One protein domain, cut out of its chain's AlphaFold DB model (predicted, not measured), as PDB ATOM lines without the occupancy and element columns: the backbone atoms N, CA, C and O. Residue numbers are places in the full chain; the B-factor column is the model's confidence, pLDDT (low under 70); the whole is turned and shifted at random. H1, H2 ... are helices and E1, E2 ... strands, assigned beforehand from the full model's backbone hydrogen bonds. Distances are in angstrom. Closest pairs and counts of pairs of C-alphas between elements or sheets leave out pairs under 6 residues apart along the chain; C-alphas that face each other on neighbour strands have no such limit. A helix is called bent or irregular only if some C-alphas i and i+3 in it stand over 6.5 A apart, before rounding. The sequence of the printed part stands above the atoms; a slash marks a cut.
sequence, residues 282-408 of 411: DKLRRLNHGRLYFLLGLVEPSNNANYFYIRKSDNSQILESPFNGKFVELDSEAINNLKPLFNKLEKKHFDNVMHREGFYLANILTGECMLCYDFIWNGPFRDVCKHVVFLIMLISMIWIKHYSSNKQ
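AT A GLANCE: This is residues 282 to 408 of the 411 residues of an uncharacterized protein of Rhizophagus irregularis (strain DAOM 181602 / DAOM 197198 / MUCL 43194) (UniProt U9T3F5). A small antiparallel sheet of three strands, E1, E2 and E5, forms the middle of a body from which an arm sticks out, residues 396 to 408, of which 396 to 407 belong to the long helix H5. The first turns of H5, residues 386 to 391, pack on H1 beside the sheet, while the hairpin E3 and E4 and the helices H2 and H3 form a loose outlying loop on the side away from the arm, and H4 lies between E3 and the start of H5. The printed part has 127 residues with five named helices and five named strands, in the order H1 E1 E2 E3 E4 H2 H3 E5 H4 H5, and its class is mixed, helices and strands. The larger sheet runs E1 E2 E5 and the smaller E3 E4, both antiparallel. The whole is compact by its radius of gyration of the C-alphas, 15.7 A, yet elongated in outline, spanning 57 by 36 by 25 A.

IN THESE COORDINATES: H1, residues 282 to 295, begins with C-alpha 282 at (229.751, 165.238, 213.878) and is 19.9 A long. E1 holds residues 299 to 301, and E2 residues 307 to 311 over 13.3 A. E3 is residues 318 to 320 and E4 residues 327 to 329. H2 holds residues 332 to 337, and H3 residues 339 to 347 over 11.8 A. E5, residues 359 to 363, measures 13.1 A and begins with C-alpha 359 at (214.872, 167.204, 193.566). H4 is residues 373 to 378. H5, residues 386 to 407, measures 32.2 A and ends with C-alpha 407 at (231.676, 199.253, 203.274).

HOW THE PARTS SIT: E1 and E2 form a hairpin, with N 300 and O 309 within hydrogen-bond range at 2.8 A. E2 and E5 are antiparallel at 150 degrees, with N 308 and O 362 at 2.9 A. H5 only grazes this sheet with residues 387 to 391; the closest C-alphas of E5 and H5 are those of Ala 362 and Val 388, 6.5 A apart. H1 only grazes it with residues 290 to 294. H5 touches H1 with residues 386 to 391 alone, C-alphas 290 and 387 being closest at 4.7 A; the steep tilt of 69 degrees is only just short of about perpendicular. H4 and H5 are close but not clearly touching, with C-alphas 375 and 386 at 7.6 A. The closest C-alphas of E3 and H4, 319 and 373, are 7.0 A apart. The hairpin E3 and E4 has N 328 and O 319 at 2.7 A. H2 and H3 meet only through their link. In H1, H2, H3, H4 and H5 every O i to N i+4 pair is within hydrogen-bond range.

THE WHOLE: The two C-alphas farthest apart, those of Glu 333 and Gln 408, are 57.2 A apart. The printed part has no cut, and the link from H3 to E5, 11 residues, is long. The mean pLDDT of the printed part is 70.2; 56 residues are under 70, among them 313 to 325 and 388 to 408.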
ATOM      1  N   ASP A 282     230.884 165.583 214.726       56.88
ATOM      2  CA  ASP A 282     229.751 165.238 213.878       56.88
ATOM      3  C   ASP A 282     229.112 166.432 213.161       56.88
ATOM      4  O   ASP A 282     228.807 166.324 211.969       56.88
ATOM      5  N   LYS A 283     228.924 167.573 213.844       62.69
ATOM      6  CA  LYS A 283     228.440 168.808 213.202       62.69
ATOM      7  C   LYS A 283     229.426 169.268 212.125       62.69
ATOM      8  O   LYS A 283     229.005 169.617 211.024       62.69
ATOM      9  N   LEU A 284     230.728 169.188 212.405       65.38
ATOM     10  CA  LEU A 284     231.781 169.531 211.451       65.38
ATOM     11  C   LEU A 284     231.792 168.591 210.233       65.38
ATOM     12  O   LEU A 284     231.839 169.059 209.099       65.38
ATOM     13  N   ARG A 285     231.679 167.273 210.446       67.88
ATOM     14  CA  ARG A 285     231.573 166.283 209.359       67.88
ATOM     15  C   ARG A 285     230.378 166.572 208.445       67.88
ATOM     16  O   ARG A 285     230.531 166.597 207.228       67.88
ATOM     17  N   ARG A 286     229.200 166.848 209.016       65.00
ATOM     18  CA  ARG A 286     227.986 167.180 208.246       65.00
ATOM     19  C   ARG A 286     228.113 168.492 207.490       65.00
ATOM     20  O   ARG A 286     227.697 168.556 206.337       65.00
ATOM     21  N   LEU A 287     228.705 169.508 208.113       68.25
ATOM     22  CA  LEU A 287     229.005 170.771 207.450       68.25
ATOM     23  C   LEU A 287     229.893 170.539 206.222       68.25
ATOM     24  O   LEU A 287     229.606 171.068 205.152       68.25
ATOM     25  N   ASN A 288     230.929 169.711 206.353       70.25
ATOM     26  CA  ASN A 288     231.810 169.369 205.240       70.25
ATOM     27  C   ASN A 288     231.085 168.571 204.141       70.25
ATOM     28  O   ASN A 288     231.287 168.856 202.965       70.25
ATOM     29  N   HIS A 289     230.181 167.650 204.492       71.88
ATOM     30  CA  HIS A 289     229.320 166.988 203.502       71.88
ATOM     31  C   HIS A 289     228.385 167.972 202.786       71.88
ATOM     32  O   HIS A 289     228.277 167.924 201.565       71.88
ATOM     33  N   GLY A 290     227.740 168.893 203.507       72.62
ATOM     34  CA  GLY A 290     226.900 169.922 202.888       72.62
ATOM     35  C   GLY A 290     227.694 170.838 201.947       72.62
ATOM     36  O   GLY A 290     227.238 171.114 200.839       72.62
ATOM     37  N   ARG A 291     228.921 171.223 202.338       73.44
ATOM     38  CA  ARG A 291     229.868 171.968 201.484       73.44
ATOM     39  C   ARG A 291     230.171 171.223 200.192       73.44
ATOM     40  O   ARG A 291     230.128 171.826 199.127       73.44
ATOM     41  N   LEU A 292     230.452 169.926 200.288       76.12
ATOM     42  CA  LEU A 292     230.728 169.097 199.122       76.12
ATOM     43  C   LEU A 292     229.539 169.084 198.153       76.12
ATOM     44  O   LEU A 292     229.732 169.322 196.968       76.12
ATOM     45  N   TYR A 293     228.311 168.892 198.645       74.00
ATOM     46  CA  TYR A 293     227.109 168.889 197.796       74.00
ATOM     47  C   TYR A 293     226.923 170.206 197.035       74.00
ATOM     48  O   TYR A 293     226.562 170.198 195.860       74.00
ATOM     49  N   PHE A 294     227.199 171.335 197.683       75.25
ATOM     50  CA  PHE A 294     227.155 172.637 197.027       75.25
ATOM     51  C   PHE A 294     228.261 172.815 195.987       75.25
ATOM     52  O   PHE A 294     227.982 173.268 194.883       75.25
ATOM     53  N   LEU A 295     229.499 172.422 196.307       75.00
ATOM     54  CA  LEU A 295     230.619 172.479 195.361       75.00
ATOM     55  C   LEU A 295     230.385 171.593 194.130       75.00
ATOM     56  O   LEU A 295     230.840 171.928 193.042       75.00
ATOM     57  N   LEU A 296     229.643 170.497 194.293       79.81
ATOM     58  CA  LEU A 296     229.219 169.612 193.208       79.81
ATOM     59  C   LEU A 296     228.012 170.147 192.412       79.81
ATOM     60  O   LEU A 296     227.528 169.460 191.517       79.81
ATOM     61  N   GLY A 297     227.493 171.337 192.736       79.06
ATOM     62  CA  GLY A 297     226.344 171.927 192.043       79.06
ATOM     63  C   GLY A 297     225.033 171.168 192.266       79.06
ATOM     64  O   GLY A 297     224.136 171.232 191.434       79.06
ATOM     65  N   LEU A 298     224.910 170.425 193.372       82.69
ATOM     66  CA  LEU A 298     223.715 169.630 193.686       82.69
ATOM     67  C   LEU A 298     222.664 170.414 194.477       82.69
ATOM     68  O   LEU A 298     221.632 169.848 194.831       82.69
ATOM     69  N   VAL A 299     222.926 171.682 194.801       83.81
ATOM     70  CA  VAL A 299     222.044 172.531 195.609       83.81
ATOM     71  C   VAL A 299     221.743 173.815 194.849       83.81
ATOM     72  O   VAL A 299     222.660 174.539 194.469       83.81
ATOM     73  N   GLU A 300     220.460 174.113 194.671       86.00
ATOM     74  CA  GLU A 300     219.970 175.260 193.910       86.00
ATOM     75  C   GLU A 300     218.976 176.075 194.755       86.00
ATOM     76  O   GLU A 300     218.171 175.493 195.486       86.00
ATOM     77  N   PRO A 301     218.999 177.416 194.695       85.25
ATOM     78  CA  PRO A 301     217.976 178.228 195.343       85.25
ATOM     79  C   PRO A 301     216.613 178.020 194.672       85.25
ATOM     80  O   PRO A 301     216.526 177.802 193.462       85.25
ATOM     81  N   SER A 302     215.541 178.106 195.455       87.25
ATOM     82  CA  SER A 302     214.183 178.174 194.909       87.25
ATOM     83  C   SER A 302     213.741 179.624 194.666       87.25
ATOM     84  O   SER A 302     214.484 180.572 194.921       87.25
ATOM     85  N   ASN A 303     212.501 179.807 194.205       85.25
ATOM     86  CA  ASN A 303     211.848 181.118 194.128       85.25
ATOM     87  C   ASN A 303     211.506 181.710 195.510       85.25
ATOM     88  O   ASN A 303     211.166 182.887 195.604       85.25
ATOM     89  N   ASN A 304     211.607 180.919 196.580       86.25
ATOM     90  CA  ASN A 304     211.445 181.359 197.957       86.25
ATOM     91  C   ASN A 304     212.810 181.391 198.663       86.25
ATOM     92  O   ASN A 304     213.534 180.395 198.683       86.25
ATOM     93  N   ALA A 305     213.139 182.517 199.303       83.88
ATOM     94  CA  ALA A 305     214.434 182.735 199.957       83.88
ATOM     95  C   ALA A 305     214.763 181.714 201.065       83.88
ATOM     96  O   ALA A 305     215.932 181.491 201.373       83.88
ATOM     97  N   ASN A 306     213.743 181.075 201.647       82.75
ATOM     98  CA  ASN A 306     213.911 180.086 202.712       82.75
ATOM     99  C   ASN A 306     214.021 178.644 202.199       82.75
ATOM    100  O   ASN A 306     214.129 177.722 203.008       82.75
ATOM    101  N   TYR A 307     213.968 178.429 200.887       85.62
ATOM    102  CA  TYR A 307     213.898 177.096 200.310       85.62
ATOM    103  C   TYR A 307     214.945 176.871 199.229       85.62
ATOM    104  O   TYR A 307     215.209 177.731 198.388       85.62
ATOM    105  N   PHE A 308     215.488 175.659 199.231       87.50
ATOM    106  CA  PHE A 308     216.496 175.201 198.290       87.50
ATOM    107  C   PHE A 308     216.093 173.844 197.720       87.50
ATOM    108  O   PHE A 308     215.597 172.972 198.439       87.50
ATOM    109  N   TYR A 309     216.330 173.671 196.426       87.38
ATOM    110  CA  TYR A 309     216.254 172.390 195.751       87.38
ATOM    111  C   TYR A 309     217.571 171.654 195.922       87.38
ATOM    112  O   TYR A 309     218.645 172.222 195.740       87.38
ATOM    113  N   ILE A 310     217.493 170.369 196.241       85.19
ATOM    114  CA  ILE A 310     218.669 169.515 196.328       85.19
ATOM    115  C   ILE A 310     218.466 168.335 195.395       85.19
ATOM    116  O   ILE A 310     217.459 167.630 195.476       85.19
ATOM    117  N   ARG A 311     219.411 168.142 194.480       84.62
ATOM    118  CA  ARG A 311     219.342 167.103 193.460       84.62
ATOM    119  C   ARG A 311     219.397 165.725 194.122       84.62
ATOM    120  O   ARG A 311     220.254 165.459 194.971       84.62
ATOM    121  N   LYS A 312     218.469 164.844 193.748       78.00
ATOM    122  CA  LYS A 312     218.480 163.430 194.141       78.00
ATOM    123  C   LYS A 312     219.707 162.778 193.504       78.00
ATOM    124  O   LYS A 312     219.936 162.936 192.310       78.00
ATOM    125  N   SER A 313     220.513 162.089 194.306       68.88
ATOM    126  CA  SER A 313     221.562 161.213 193.783       68.88
ATOM    127  C   SER A 313     220.920 159.953 193.214       68.88
ATOM    128  O   SER A 313     219.980 159.432 193.821       68.88
ATOM    129  N   ASP A 314     221.477 159.420 192.128       60.50
ATOM    130  CA  ASP A 314     220.988 158.194 191.481       60.50
ATOM    131  C   ASP A 314     220.969 156.990 192.453       60.50
ATOM    132  O   ASP A 314     220.089 156.137 192.380       60.50
ATOM    133  N   ASN A 315     221.828 157.001 193.483       57.03
ATOM    134  CA  ASN A 315     221.898 155.991 194.551       57.03
ATOM    135  C   ASN A 315     220.894 156.218 195.700       57.03
ATOM    136  O   ASN A 315     221.234 156.055 196.873       57.03
ATOM    137  N   SER A 316     219.654 156.610 195.397       59.34
ATOM    138  CA  SER A 316     218.618 156.892 196.412       59.34
ATOM    139  C   SER A 316     218.291 155.708 197.342       59.34
ATOM    140  O   SER A 316     217.659 155.898 198.374       59.34
ATOM    141  N   GLN A 317     218.749 154.499 197.020       64.56
ATOM    142  CA  GLN A 317     218.462 153.274 197.767       64.56
ATOM    143  C   GLN A 317     219.574 152.872 198.743       64.56
ATOM    144  O   GLN A 317     219.418 151.881 199.445       64.56
ATOM    145  N   ILE A 318     220.680 153.617 198.824       66.38
ATOM    146  CA  ILE A 318     221.798 153.296 199.718       66.38
ATOM    147  C   ILE A 318     221.823 154.287 200.887       66.38
ATOM    148  O   ILE A 318     221.961 155.493 200.692       66.38
ATOM    149  N   LEU A 319     221.713 153.773 202.113       67.38
ATOM    150  CA  LEU A 319     221.758 154.539 203.361       67.38
ATOM    151  C   LEU A 319     223.001 154.171 204.175       67.38
ATOM    152  O   LEU A 319     223.259 152.997 204.411       67.38
ATOM    153  N   GLU A 320     223.756 155.146 204.678       64.50
ATOM    154  CA  GLU A 320     224.792 154.871 205.679       64.50
ATOM    155  C   GLU A 320     224.134 154.646 207.051       64.50
ATOM    156  O   GLU A 320     223.477 155.531 207.607       64.50
ATOM    157  N   SER A 321     224.297 153.452 207.618       59.41
ATOM    158  CA  SER A 321     223.782 153.137 208.946       59.41
ATOM    159  C   SER A 321     224.520 153.957 210.011       59.41
ATOM    160  O   SER A 321     225.743 153.866 210.121       59.41
ATOM    161  N   PRO A 322     223.820 154.702 210.881       49.50
ATOM    162  CA  PRO A 322     224.470 155.524 211.902       49.50
ATOM    163  C   PRO A 322     225.054 154.717 213.060       49.50
ATOM    164  O   PRO A 322     225.808 155.264 213.861       49.50
ATOM    165  N   PHE A 323     224.686 153.440 213.177       50.09
ATOM    166  CA  PHE A 323     225.138 152.575 214.261       50.09
ATOM    167  C   PHE A 323     226.548 152.044 214.015       50.09
ATOM    168  O   PHE A 323     227.309 151.860 214.960       50.09
ATOM    169  N   ASN A 324     226.896 151.785 212.752       58.12
ATOM    170  CA  ASN A 324     228.157 151.139 212.388       58.12
ATOM    171  C   ASN A 324     228.841 151.732 211.141       58.12
ATOM    172  O   ASN A 324     229.869 151.207 210.726       58.12
ATOM    173  N   GLY A 325     228.283 152.788 210.537       63.28
ATOM    174  CA  GLY A 325     228.818 153.441 209.337       63.28
ATOM    175  C   GLY A 325     228.737 152.597 208.062       63.28
ATOM    176  O   GLY A 325     229.317 152.970 207.048       63.28
ATOM    177  N   LYS A 326     228.066 151.438 208.091       70.00
ATOM    178  CA  LYS A 326     227.958 150.556 206.922       70.00
ATOM    179  C   LYS A 326     226.824 151.002 206.015       70.00
ATOM    180  O   LYS A 326     225.751 151.364 206.493       70.00
ATOM    181  N   PHE A 327     227.043 150.904 204.710       73.50
ATOM    182  CA  PHE A 327     225.998 151.124 203.721       73.50
ATOM    183  C   PHE A 327     224.955 150.004 203.768       73.50
ATOM    184  O   PHE A 327     225.290 148.822 203.856       73.50
ATOM    185  N   VAL A 328     223.692 150.402 203.728       72.31
ATOM    186  CA  VAL A 328     222.507 149.557 203.721       72.31
ATOM    187  C   VAL A 328     221.759 149.840 202.437       72.31
ATOM    188  O   VAL A 328     221.313 150.964 202.213       72.31
ATOM    189  N   GLU A 329     221.623 148.817 201.609       78.00
ATOM    190  CA  GLU A 329     220.745 148.859 200.450       78.00
ATOM    191  C   GLU A 329     219.302 148.618 200.904       78.00
ATOM    192  O   GLU A 329     219.003 147.669 201.634       78.00
ATOM    193  N   LEU A 330     218.420 149.539 200.534       77.50
ATOM    194  CA  LEU A 330     217.013 149.534 200.890       77.50
ATOM    195  C   LEU A 330     216.218 148.783 199.825       77.50
ATOM    196  O   LEU A 330     216.456 148.938 198.628       77.50
ATOM    197  N   ASP A 331     215.227 148.010 200.266       83.56
ATOM    198  CA  ASP A 331     214.334 147.292 199.362       83.56
ATOM    199  C   ASP A 331     213.584 148.272 198.442       83.56
ATOM    200  O   ASP A 331     212.801 149.110 198.896       83.56
ATOM    201  N   SER A 332     213.850 148.181 197.136       81.94
ATOM    202  CA  SER A 332     213.323 149.108 196.125       81.94
ATOM    203  C   SER A 332     211.796 149.162 196.105       81.94
ATOM    204  O   SER A 332     211.212 150.231 195.919       81.94
ATOM    205  N   GLU A 333     211.141 148.014 196.273       87.50
ATOM    206  CA  GLU A 333     209.684 147.899 196.252       87.50
ATOM    207  C   GLU A 333     209.091 148.561 197.498       87.50
ATOM    208  O   GLU A 333     208.239 149.442 197.383       87.50
ATOM    209  N   ALA A 334     209.629 148.253 198.679       86.44
ATOM    210  CA  ALA A 334     209.216 148.874 199.930       86.44
ATOM    211  C   ALA A 334     209.432 150.397 199.917       86.44
ATOM    212  O   ALA A 334     208.549 151.146 200.328       86.44
ATOM    213  N   ILE A 335     210.565 150.890 199.405       84.31
ATOM    214  CA  ILE A 335     210.814 152.336 199.295       84.31
ATOM    215  C   ILE A 335     209.841 153.005 198.323       84.31
ATOM    216  O   ILE A 335     209.349 154.101 198.603       84.31
ATOM    217  N   ASN A 336     209.511 152.358 197.205       86.44
ATOM    218  CA  ASN A 336     208.491 152.870 196.294       86.44
ATOM    219  C   ASN A 336     207.113 152.938 196.963       86.44
ATOM    220  O   ASN A 336     206.397 153.921 196.767       86.44
ATOM    221  N   ASN A 337     206.781 151.966 197.810       90.88
ATOM    222  CA  ASN A 337     205.521 151.948 198.549       90.88
ATOM    223  C   ASN A 337     205.450 153.023 199.652       90.88
ATOM    224  O   ASN A 337     204.357 153.347 200.107       90.88
ATOM    225  N   LEU A 338     206.572 153.645 200.044       88.25
ATOM    226  CA  LEU A 338     206.591 154.807 200.951       88.25
ATOM    227  C   LEU A 338     206.234 156.135 200.270       88.25
ATOM    228  O   LEU A 338     206.004 157.131 200.962       88.25
ATOM    229  N   LYS A 339     206.191 156.194 198.930       87.75
ATOM    230  CA  LYS A 339     205.919 157.437 198.185       87.75
ATOM    231  C   LYS A 339     204.678 158.195 198.675       87.75
ATOM    232  O   LYS A 339     204.784 159.412 198.796       87.75
ATOM    233  N   PRO A 340     203.536 157.561 199.010       91.56
ATOM    234  CA  PRO A 340     202.373 158.287 199.522       91.56
ATOM    235  C   PRO A 340     202.656 159.068 200.816       91.56
ATOM    236  O   PRO A 340     202.294 160.242 200.909       91.56
ATOM    237  N   LEU A 341     203.369 158.463 201.777       89.81
ATOM    238  CA  LEU A 341     203.786 159.114 203.029       89.81
ATOM    239  C   LEU A 341     204.701 160.315 202.753       89.81
ATOM    240  O   LEU A 341     204.500 161.406 203.285       89.81
ATOM    241  N   PHE A 342     205.685 160.129 201.874       85.06
ATOM    242  CA  PHE A 342     206.613 161.179 201.464       85.06
ATOM    243  C   PHE A 342     205.926 162.331 200.732       85.06
ATOM    244  O   PHE A 342     206.152 163.492 201.069       85.06
ATOM    245  N   ASN A 343     205.029 162.026 199.798       86.38
ATOM    246  CA  ASN A 343     204.264 163.027 199.066       86.38
ATOM    247  C   ASN A 343     203.401 163.861 200.016       86.38
ATOM    248  O   ASN A 343     203.323 165.078 199.861       86.38
ATOM    249  N   LYS A 344     202.777 163.232 201.024       86.75
ATOM    250  CA  LYS A 344     202.012 163.952 202.049       86.75
ATOM    251  C   LYS A 344     202.906 164.907 202.845       86.75
ATOM    252  O   LYS A 344     202.523 166.060 203.035       86.75
ATOM    253  N   LEU A 345     204.103 164.458 203.234       80.06
ATOM    254  CA  LEU A 345     205.081 165.283 203.947       80.06
ATOM    255  C   LEU A 345     205.572 166.474 203.109       80.06
ATOM    256  O   LEU A 345     205.746 167.564 203.650       80.06
ATOM    257  N   GLU A 346     205.793 166.292 201.805       80.25
ATOM    258  CA  GLU A 346     206.228 167.369 200.907       80.25
ATOM    259  C   GLU A 346     205.105 168.354 200.570       80.25
ATOM    260  O   GLU A 346     205.355 169.560 200.483       80.25
ATOM    261  N   LYS A 347     203.860 167.868 200.443       83.50
ATOM    262  CA  LYS A 347     202.696 168.662 200.020       83.50
ATOM    263  C   LYS A 347     202.499 169.927 200.851       83.50
ATOM    264  O   LYS A 347     202.141 170.959 200.295       83.50
ATOM    265  N   LYS A 348     202.816 169.888 202.149       77.38
ATOM    266  CA  LYS A 348     202.711 171.047 203.058       77.38
ATOM    267  C   LYS A 348     203.636 172.221 202.702       77.38
ATOM    268  O   LYS A 348     203.517 173.297 203.280       77.38
ATOM    269  N   HIS A 349     204.593 172.022 201.798       78.50
ATOM    270  CA  HIS A 349     205.513 173.059 201.343       78.50
ATOM    271  C   HIS A 349     205.217 173.553 199.926       78.50
ATOM    272  O   HIS A 349     205.779 174.579 199.540       78.50
ATOM    273  N   PHE A 350     204.345 172.872 199.176       80.88
ATOM    274  CA  PHE A 350     204.095 173.198 197.771       80.88
ATOM    275  C   PHE A 350     203.331 174.508 197.565       80.88
ATOM    276  O   PHE A 350     203.462 175.119 196.509       80.88
ATOM    277  N   ASP A 351     202.648 175.010 198.595       81.69
ATOM    278  CA  ASP A 351     202.059 176.356 198.573       81.69
ATOM    279  C   ASP A 351     203.133 177.461 198.524       81.69
ATOM    280  O   ASP A 351     202.872 178.571 198.072       81.69
ATOM    281  N   ASN A 352     204.359 177.162 198.978       81.75
ATOM    282  CA  ASN A 352     205.462 178.123 199.049       81.75
ATOM    283  C   ASN A 352     206.477 177.978 197.907       81.75
ATOM    284  O   ASN A 352     207.198 178.936 197.622       81.75
ATOM    285  N   VAL A 353     206.594 176.787 197.311       85.31
ATOM    286  CA  VAL A 353     207.613 176.434 196.308       85.31
ATOM    287  C   VAL A 353     207.067 175.370 195.362       85.31
ATOM    288  O   VAL A 353     206.436 174.417 195.803       85.31
ATOM    289  N   MET A 354     207.354 175.485 194.064       84.88
ATOM    290  CA  MET A 354     206.903 174.487 193.092       84.88
ATOM    291  C   MET A 354     207.611 173.140 193.273       84.88
ATOM    292  O   MET A 354     208.802 173.064 193.568       84.88
ATOM    293  N   HIS A 355     206.880 172.050 193.051       83.25
ATOM    294  CA  HIS A 355     207.484 170.725 192.981       83.25
ATOM    295  C   HIS A 355     208.385 170.608 191.740       83.25
ATOM    296  O   HIS A 355     208.010 171.054 190.655       83.25
ATOM    297  N   ARG A 356     209.557 169.972 191.886       84.25
ATOM    298  CA  ARG A 356     210.479 169.690 190.778       84.25
ATOM    299  C   ARG A 356     210.951 168.243 190.833       84.25
ATOM    300  O   ARG A 356     211.570 167.815 191.808       84.25
ATOM    301  N   GLU A 357     210.686 167.507 189.761       82.62
ATOM    302  CA  GLU A 357     211.118 166.120 189.633       82.62
ATOM    303  C   GLU A 357     212.651 166.009 189.681       82.62
ATOM    304  O   GLU A 357     213.370 166.866 189.169       82.62
ATOM    305  N   GLY A 358     213.161 164.969 190.344       82.25
ATOM    306  CA  GLY A 358     214.601 164.783 190.558       82.25
ATOM    307  C   GLY A 358     215.202 165.611 191.700       82.25
ATOM    308  O   GLY A 358     216.394 165.482 191.963       82.25
ATOM    309  N   PHE A 359     214.406 166.406 192.426       82.75
ATOM    310  CA  PHE A 359     214.872 167.204 193.566       82.75
ATOM    311  C   PHE A 359     214.066 166.912 194.834       82.75
ATOM    312  O   PHE A 359     212.915 166.486 194.776       82.75
ATOM    313  N   TYR A 360     214.687 167.120 195.994       81.38
ATOM    314  CA  TYR A 360     214.000 167.241 197.279       81.38
ATOM    315  C   TYR A 360     214.141 168.662 197.820       81.38
ATOM    316  O   TYR A 360     215.112 169.360 197.520       81.38
ATOM    317  N   LEU A 361     213.161 169.088 198.617       83.31
ATOM    318  CA  LEU A 361     213.123 170.428 199.200       83.31
ATOM    319  C   LEU A 361     213.828 170.474 200.557       83.31
ATOM    320  O   LEU A 361     213.589 169.634 201.430       83.31
ATOM    321  N   ALA A 362     214.650 171.502 200.745       81.00
ATOM    322  CA  ALA A 362     215.188 171.901 202.036       81.00
ATOM    323  C   ALA A 362     214.665 173.281 202.429       81.00
ATOM    324  O   ALA A 362     214.749 174.221 201.643       81.00
ATOM    325  N   ASN A 363     214.157 173.397 203.654       78.69
ATOM    326  CA  ASN A 363     213.713 174.643 204.255       78.69
ATOM    327  C   ASN A 363     214.716 175.060 205.335       78.69
ATOM    328  O   ASN A 363     214.864 174.396 206.363       78.69
ATOM    329  N   ILE A 364     215.413 176.167 205.095       74.81
ATOM    330  CA  ILE A 364     216.466 176.653 205.991       74.81
ATOM    331  C   ILE A 364     215.927 177.319 207.252       74.81
ATOM    332  O   ILE A 364     216.615 177.327 208.267       74.81
ATOM    333  N   LEU A 365     214.698 177.836 207.198       71.88
ATOM    334  CA  LEU A 365     214.043 178.459 208.339       71.88
ATOM    335  C   LEU A 365     213.606 177.396 209.349       71.88
ATOM    336  O   LEU A 365     213.732 177.595 210.551       71.88
ATOM    337  N   THR A 366     213.099 176.259 208.865       68.25
ATOM    338  CA  THR A 366     212.628 175.171 209.735       68.25
ATOM    339  C   THR A 366     213.687 174.106 210.013       68.25
ATOM    340  O   THR A 366     213.476 173.255 210.871       68.25
ATOM    341  N   GLY A 367     214.820 174.113 209.305       69.00
ATOM    342  CA  GLY A 367     215.834 173.063 209.436       69.00
ATOM    343  C   GLY A 367     215.502 171.769 208.678       69.00
ATOM    344  O   GLY A 367     216.269 170.802 208.754       69.00
ATOM    345  N   GLU A 368     214.366 171.725 207.975       71.75
ATOM    346  CA  GLU A 368     213.789 170.511 207.398       71.75
ATOM    347  C   GLU A 368     214.333 170.192 206.001       71.75
ATOM    348  O   GLU A 368     214.540 171.077 205.178       71.75
ATOM    349  N   CYS A 369     214.515 168.905 205.702       75.81
ATOM    350  CA  CYS A 369     214.929 168.406 204.393       75.81
ATOM    351  C   CYS A 369     214.106 167.167 204.010       75.81
ATOM    352  O   CYS A 369     214.376 166.070 204.492       75.81
ATOM    353  N   MET A 370     213.102 167.332 203.152       70.69
ATOM    354  CA  MET A 370     211.912 166.466 203.151       70.69
ATOM    355  C   MET A 370     212.154 164.997 202.791       70.69
ATOM    356  O   MET A 370     211.508 164.135 203.374       70.69
ATOM    357  N   LEU A 371     213.106 164.696 201.902       70.56
ATOM    358  CA  LEU A 371     213.408 163.323 201.456       70.56
ATOM    359  C   LEU A 371     214.881 162.946 201.599       70.56
ATOM    360  O   LEU A 371     215.369 162.021 200.955       70.56
ATOM    361  N   CYS A 372     215.624 163.659 202.442       70.62
ATOM    362  CA  CYS A 372     216.971 163.223 202.767       70.62
ATOM    363  C   CYS A 372     216.860 162.072 203.768       70.62
ATOM    364  O   CYS A 372     216.565 162.307 204.936       70.62
ATOM    365  N   TYR A 373     217.095 160.831 203.334       65.50
ATOM    366  CA  TYR A 373     217.010 159.669 204.225       65.50
ATOM    367  C   TYR A 373     217.968 159.769 205.410       65.50
ATOM    368  O   TYR A 373     217.573 159.423 206.515       65.50
ATOM    369  N   ASP A 374     219.148 160.374 205.245       61.53
ATOM    370  CA  ASP A 374     220.018 160.700 206.381       61.53
ATOM    371  C   ASP A 374     219.348 161.657 207.372       61.53
ATOM    372  O   ASP A 374     219.579 161.556 208.570       61.53
ATOM    373  N   PHE A 375     218.540 162.607 206.905       60.94
ATOM    374  CA  PHE A 375     217.812 163.532 207.771       60.94
ATOM    375  C   PHE A 375     216.589 162.886 208.411       60.94
ATOM    376  O   PHE A 375     216.329 163.134 209.580       60.94
ATOM    377  N   ILE A 376     215.857 162.041 207.688       59.97
ATOM    378  CA  ILE A 376     214.735 161.299 208.263       59.97
ATOM    379  C   ILE A 376     215.289 160.311 209.297       59.97
ATOM    380  O   ILE A 376     214.853 160.306 210.440       59.97
ATOM    381  N   TRP A 377     216.319 159.538 208.956       59.62
ATOM    382  CA  TRP A 377     216.912 158.510 209.811       59.62
ATOM    383  C   TRP A 377     217.791 159.050 210.952       59.62
ATOM    384  O   TRP A 377     217.782 158.479 212.042       59.62
ATOM    385  N   ASN A 378     218.501 160.165 210.768       53.41
ATOM    386  CA  ASN A 378     219.398 160.734 211.792       53.41
ATOM    387  C   ASN A 378     218.929 162.068 212.382       53.41
ATOM    388  O   ASN A 378     219.524 162.559 213.346       53.41
ATOM    389  N   GLY A 379     217.885 162.673 211.826       52.47
ATOM    390  CA  GLY A 379     216.983 163.492 212.620       52.47
ATOM    391  C   GLY A 379     216.162 162.512 213.450       52.47
ATOM    392  O   GLY A 379     215.743 161.485 212.919       52.47
ATOM    393  N   PRO A 380     215.987 162.685 214.755       45.84
ATOM    394  CA  PRO A 380     216.240 163.828 215.596       45.84
ATOM    395  C   PRO A 380     217.139 163.360 216.763       45.84
ATOM    396  O   PRO A 380     216.748 162.755 217.759       45.84
ATOM    397  N   PHE A 381     218.427 163.562 216.537       42.62
ATOM    398  CA  PHE A 381     219.480 163.394 217.533       42.62
ATOM    399  C   PHE A 381     220.475 164.555 217.469       42.62
ATOM    400  O   PHE A 381     221.296 164.730 218.370       42.62
ATOM    401  N   ARG A 382     220.488 165.267 216.332       49.66
ATOM    402  CA  ARG A 382     221.531 166.198 215.902       49.66
ATOM    403  C   ARG A 382     220.937 167.145 214.869       49.66
ATOM    404  O   ARG A 382     220.680 166.736 213.735       49.66
ATOM    405  N   ASP A 383     220.725 168.362 215.333       50.38
ATOM    406  CA  ASP A 383     220.300 169.597 214.688       50.38
ATOM    407  C   ASP A 383     220.555 169.612 213.183       50.38
ATOM    408  O   ASP A 383     221.702 169.498 212.747       50.38
ATOM    409  N   VAL A 384     219.466 169.813 212.434       55.31
ATOM    410  CA  VAL A 384     219.450 170.309 211.056       55.31
ATOM    411  C   VAL A 384     220.094 169.357 210.020       55.31
ATOM    412  O   VAL A 384     221.170 168.780 210.194       55.31
ATOM    413  N   CYS A 385     219.414 169.141 208.889       66.81
ATOM    414  CA  CYS A 385     219.959 168.321 207.799       66.81
ATOM    415  C   CYS A 385     221.351 168.824 207.364       66.81
ATOM    416  O   CYS A 385     221.575 170.032 207.325       66.81
ATOM    417  N   LYS A 386     222.263 167.925 206.952       67.75
ATOM    418  CA  LYS A 386     223.593 168.288 206.410       67.75
ATOM    419  C   LYS A 386     223.522 169.388 205.338       67.75
ATOM    420  O   LYS A 386     224.359 170.286 205.322       67.75
ATOM    421  N   HIS A 387     222.484 169.354 204.503       71.50
ATOM    422  CA  HIS A 387     222.239 170.365 203.479       71.50
ATOM    423  C   HIS A 387     221.833 171.713 204.083       71.50
ATOM    424  O   HIS A 387     222.355 172.749 203.688       71.50
ATOM    425  N   VAL A 388     220.957 171.705 205.089       68.62
ATOM    426  CA  VAL A 388     220.455 172.929 205.721       68.62
ATOM    427  C   VAL A 388     221.519 173.595 206.606       68.62
ATOM    428  O   VAL A 388     221.667 174.812 206.550       68.62
ATOM    429  N   VAL A 389     222.329 172.818 207.340       65.69
ATOM    430  CA  VAL A 389     223.468 173.335 208.131       65.69
ATOM    431  C   VAL A 389     224.413 174.137 207.241       65.69
ATOM    432  O   VAL A 389     224.835 175.237 207.594       65.69
ATOM    433  N   PHE A 390     224.733 173.594 206.069       68.56
ATOM    434  CA  PHE A 390     225.580 174.287 205.114       68.56
ATOM    435  C   PHE A 390     224.908 175.539 204.541       68.56
ATOM    436  O   PHE A 390     225.543 176.589 204.500       68.56
ATOM    437  N   LEU A 391     223.641 175.455 204.130       68.38
ATOM    438  CA  LEU A 391     222.921 176.577 203.522       68.38
ATOM    439  C   LEU A 391     222.813 177.793 204.455       68.38
ATOM    440  O   LEU A 391     223.048 178.919 204.018       68.38
ATOM    441  N   ILE A 392     222.558 177.574 205.749       65.31
ATOM    442  CA  ILE A 392     222.552 178.639 206.769       65.31
ATOM    443  C   ILE A 392     223.937 179.315 206.865       65.31
ATOM    444  O   ILE A 392     224.050 180.544 206.944       65.31
ATOM    445  N   MET A 393     225.018 178.531 206.805       63.31
ATOM    446  CA  MET A 393     226.383 179.068 206.820       63.31
ATOM    447  C   MET A 393     226.767 179.778 205.513       63.31
ATOM    448  O   MET A 393     227.462 180.790 205.544       63.31
ATOM    449  N   LEU A 394     226.303 179.291 204.361       65.81
ATOM    450  CA  LEU A 394     226.543 179.933 203.071       65.81
ATOM    451  C   LEU A 394     225.890 181.323 203.029       65.81
ATOM    452  O   LEU A 394     226.543 182.290 202.646       65.81
ATOM    453  N   ILE A 395     224.635 181.439 203.476       62.47
ATOM    454  CA  ILE A 395     223.914 182.718 203.510       62.47
ATOM    455  C   ILE A 395     224.614 183.711 204.429       62.47
ATOM    456  O   ILE A 395     224.837 184.846 204.015       62.47
ATOM    457  N   SER A 396     225.026 183.292 205.628       55.44
ATOM    458  CA  SER A 396     225.767 184.171 206.544       55.44
ATOM    459  C   SER A 396     227.117 184.617 205.965       55.44
ATOM    460  O   SER A 396     227.466 185.791 206.075       55.44
ATOM    461  N   MET A 397     227.848 183.748 205.257       54.28
ATOM    462  CA  MET A 397     229.101 184.124 204.581       54.28
ATOM    463  C   MET A 397     228.891 185.051 203.370       54.28
ATOM    464  O   MET A 397     229.678 185.979 203.166       54.28
ATOM    465  N   ILE A 398     227.841 184.832 202.571       54.41
ATOM    466  CA  ILE A 398     227.488 185.688 201.426       54.41
ATOM    467  C   ILE A 398     227.010 187.063 201.913       54.41
ATOM    468  O   ILE A 398     227.437 188.080 201.365       54.41
ATOM    469  N   TRP A 399     226.212 187.118 202.986       40.31
ATOM    470  CA  TRP A 399     225.800 188.367 203.636       40.31
ATOM    471  C   TRP A 399     226.995 189.161 204.170       40.31
ATOM    472  O   TRP A 399     227.091 190.361 203.916       40.31
ATOM    473  N   ILE A 400     227.948 188.503 204.842       39.66
ATOM    474  CA  ILE A 400     229.174 189.147 205.343       39.66
ATOM    475  C   ILE A 400     230.020 189.704 204.187       39.66
ATOM    476  O   ILE A 400     230.544 190.817 204.294       39.66
ATOM    477  N   LYS A 401     230.121 188.987 203.059       37.66
ATOM    478  CA  LYS A 401     230.807 189.488 201.855       37.66
ATOM    479  C   LYS A 401     230.095 190.691 201.235       37.66
ATOM    480  O   LYS A 401     230.772 191.663 200.913       37.66
ATOM    481  N   HIS A 402     228.765 190.676 201.132       38.28
ATOM    482  CA  HIS A 402     227.990 191.805 200.603       38.28
ATOM    483  C   HIS A 402     228.059 193.055 201.499       38.28
ATOM    484  O   HIS A 402     228.166 194.175 200.996       38.28
ATOM    485  N   TYR A 403     228.057 192.885 202.825       34.88
ATOM    486  CA  TYR A 403     228.224 193.993 203.772       34.88
ATOM    487  C   TYR A 403     229.652 194.553 203.771       34.88
ATOM    488  O   TYR A 403     229.843 195.769 203.832       34.88
ATOM    489  N   SER A 404     230.659 193.687 203.636       39.25
ATOM    490  CA  SER A 404     232.064 194.105 203.543       39.25
ATOM    491  C   SER A 404     232.362 194.810 202.214       39.25
ATOM    492  O   SER A 404     233.060 195.822 202.206       39.25
ATOM    493  N   SER A 405     231.756 194.368 201.103       39.09
ATOM    494  CA  SER A 405     231.888 195.041 199.804       39.09
ATOM    495  C   SER A 405     231.152 196.383 199.744       39.09
ATOM    496  O   SER A 405     231.599 197.291 199.049       39.09
ATOM    497  N   ASN A 406     230.046 196.545 200.482       35.34
ATOM    498  CA  ASN A 406     229.330 197.825 200.563       35.34
ATOM    499  C   ASN A 406     229.994 198.830 201.515       35.34
ATOM    500  O   ASN A 406     229.841 200.032 201.312       35.34
ATOM    501  N   LYS A 407     230.782 198.373 202.499       37.09
ATOM    502  CA  LYS A 407     231.676 199.253 203.274       37.09
ATOM    503  C   LYS A 407     232.888 199.718 202.463       37.09
ATOM    504  O   LYS A 407     233.295 200.860 202.613       37.09
ATOM    505  N   GLN A 408     233.414 198.891 201.557       36.22
ATOM    506  CA  GLN A 408     234.505 199.292 200.653       36.22
ATOM    507  C   GLN A 408     234.061 200.170 199.470       36.22
ATOM    508  O   GLN A 408     234.908 200.735 198.793       36.22
TER     509      GLN A 408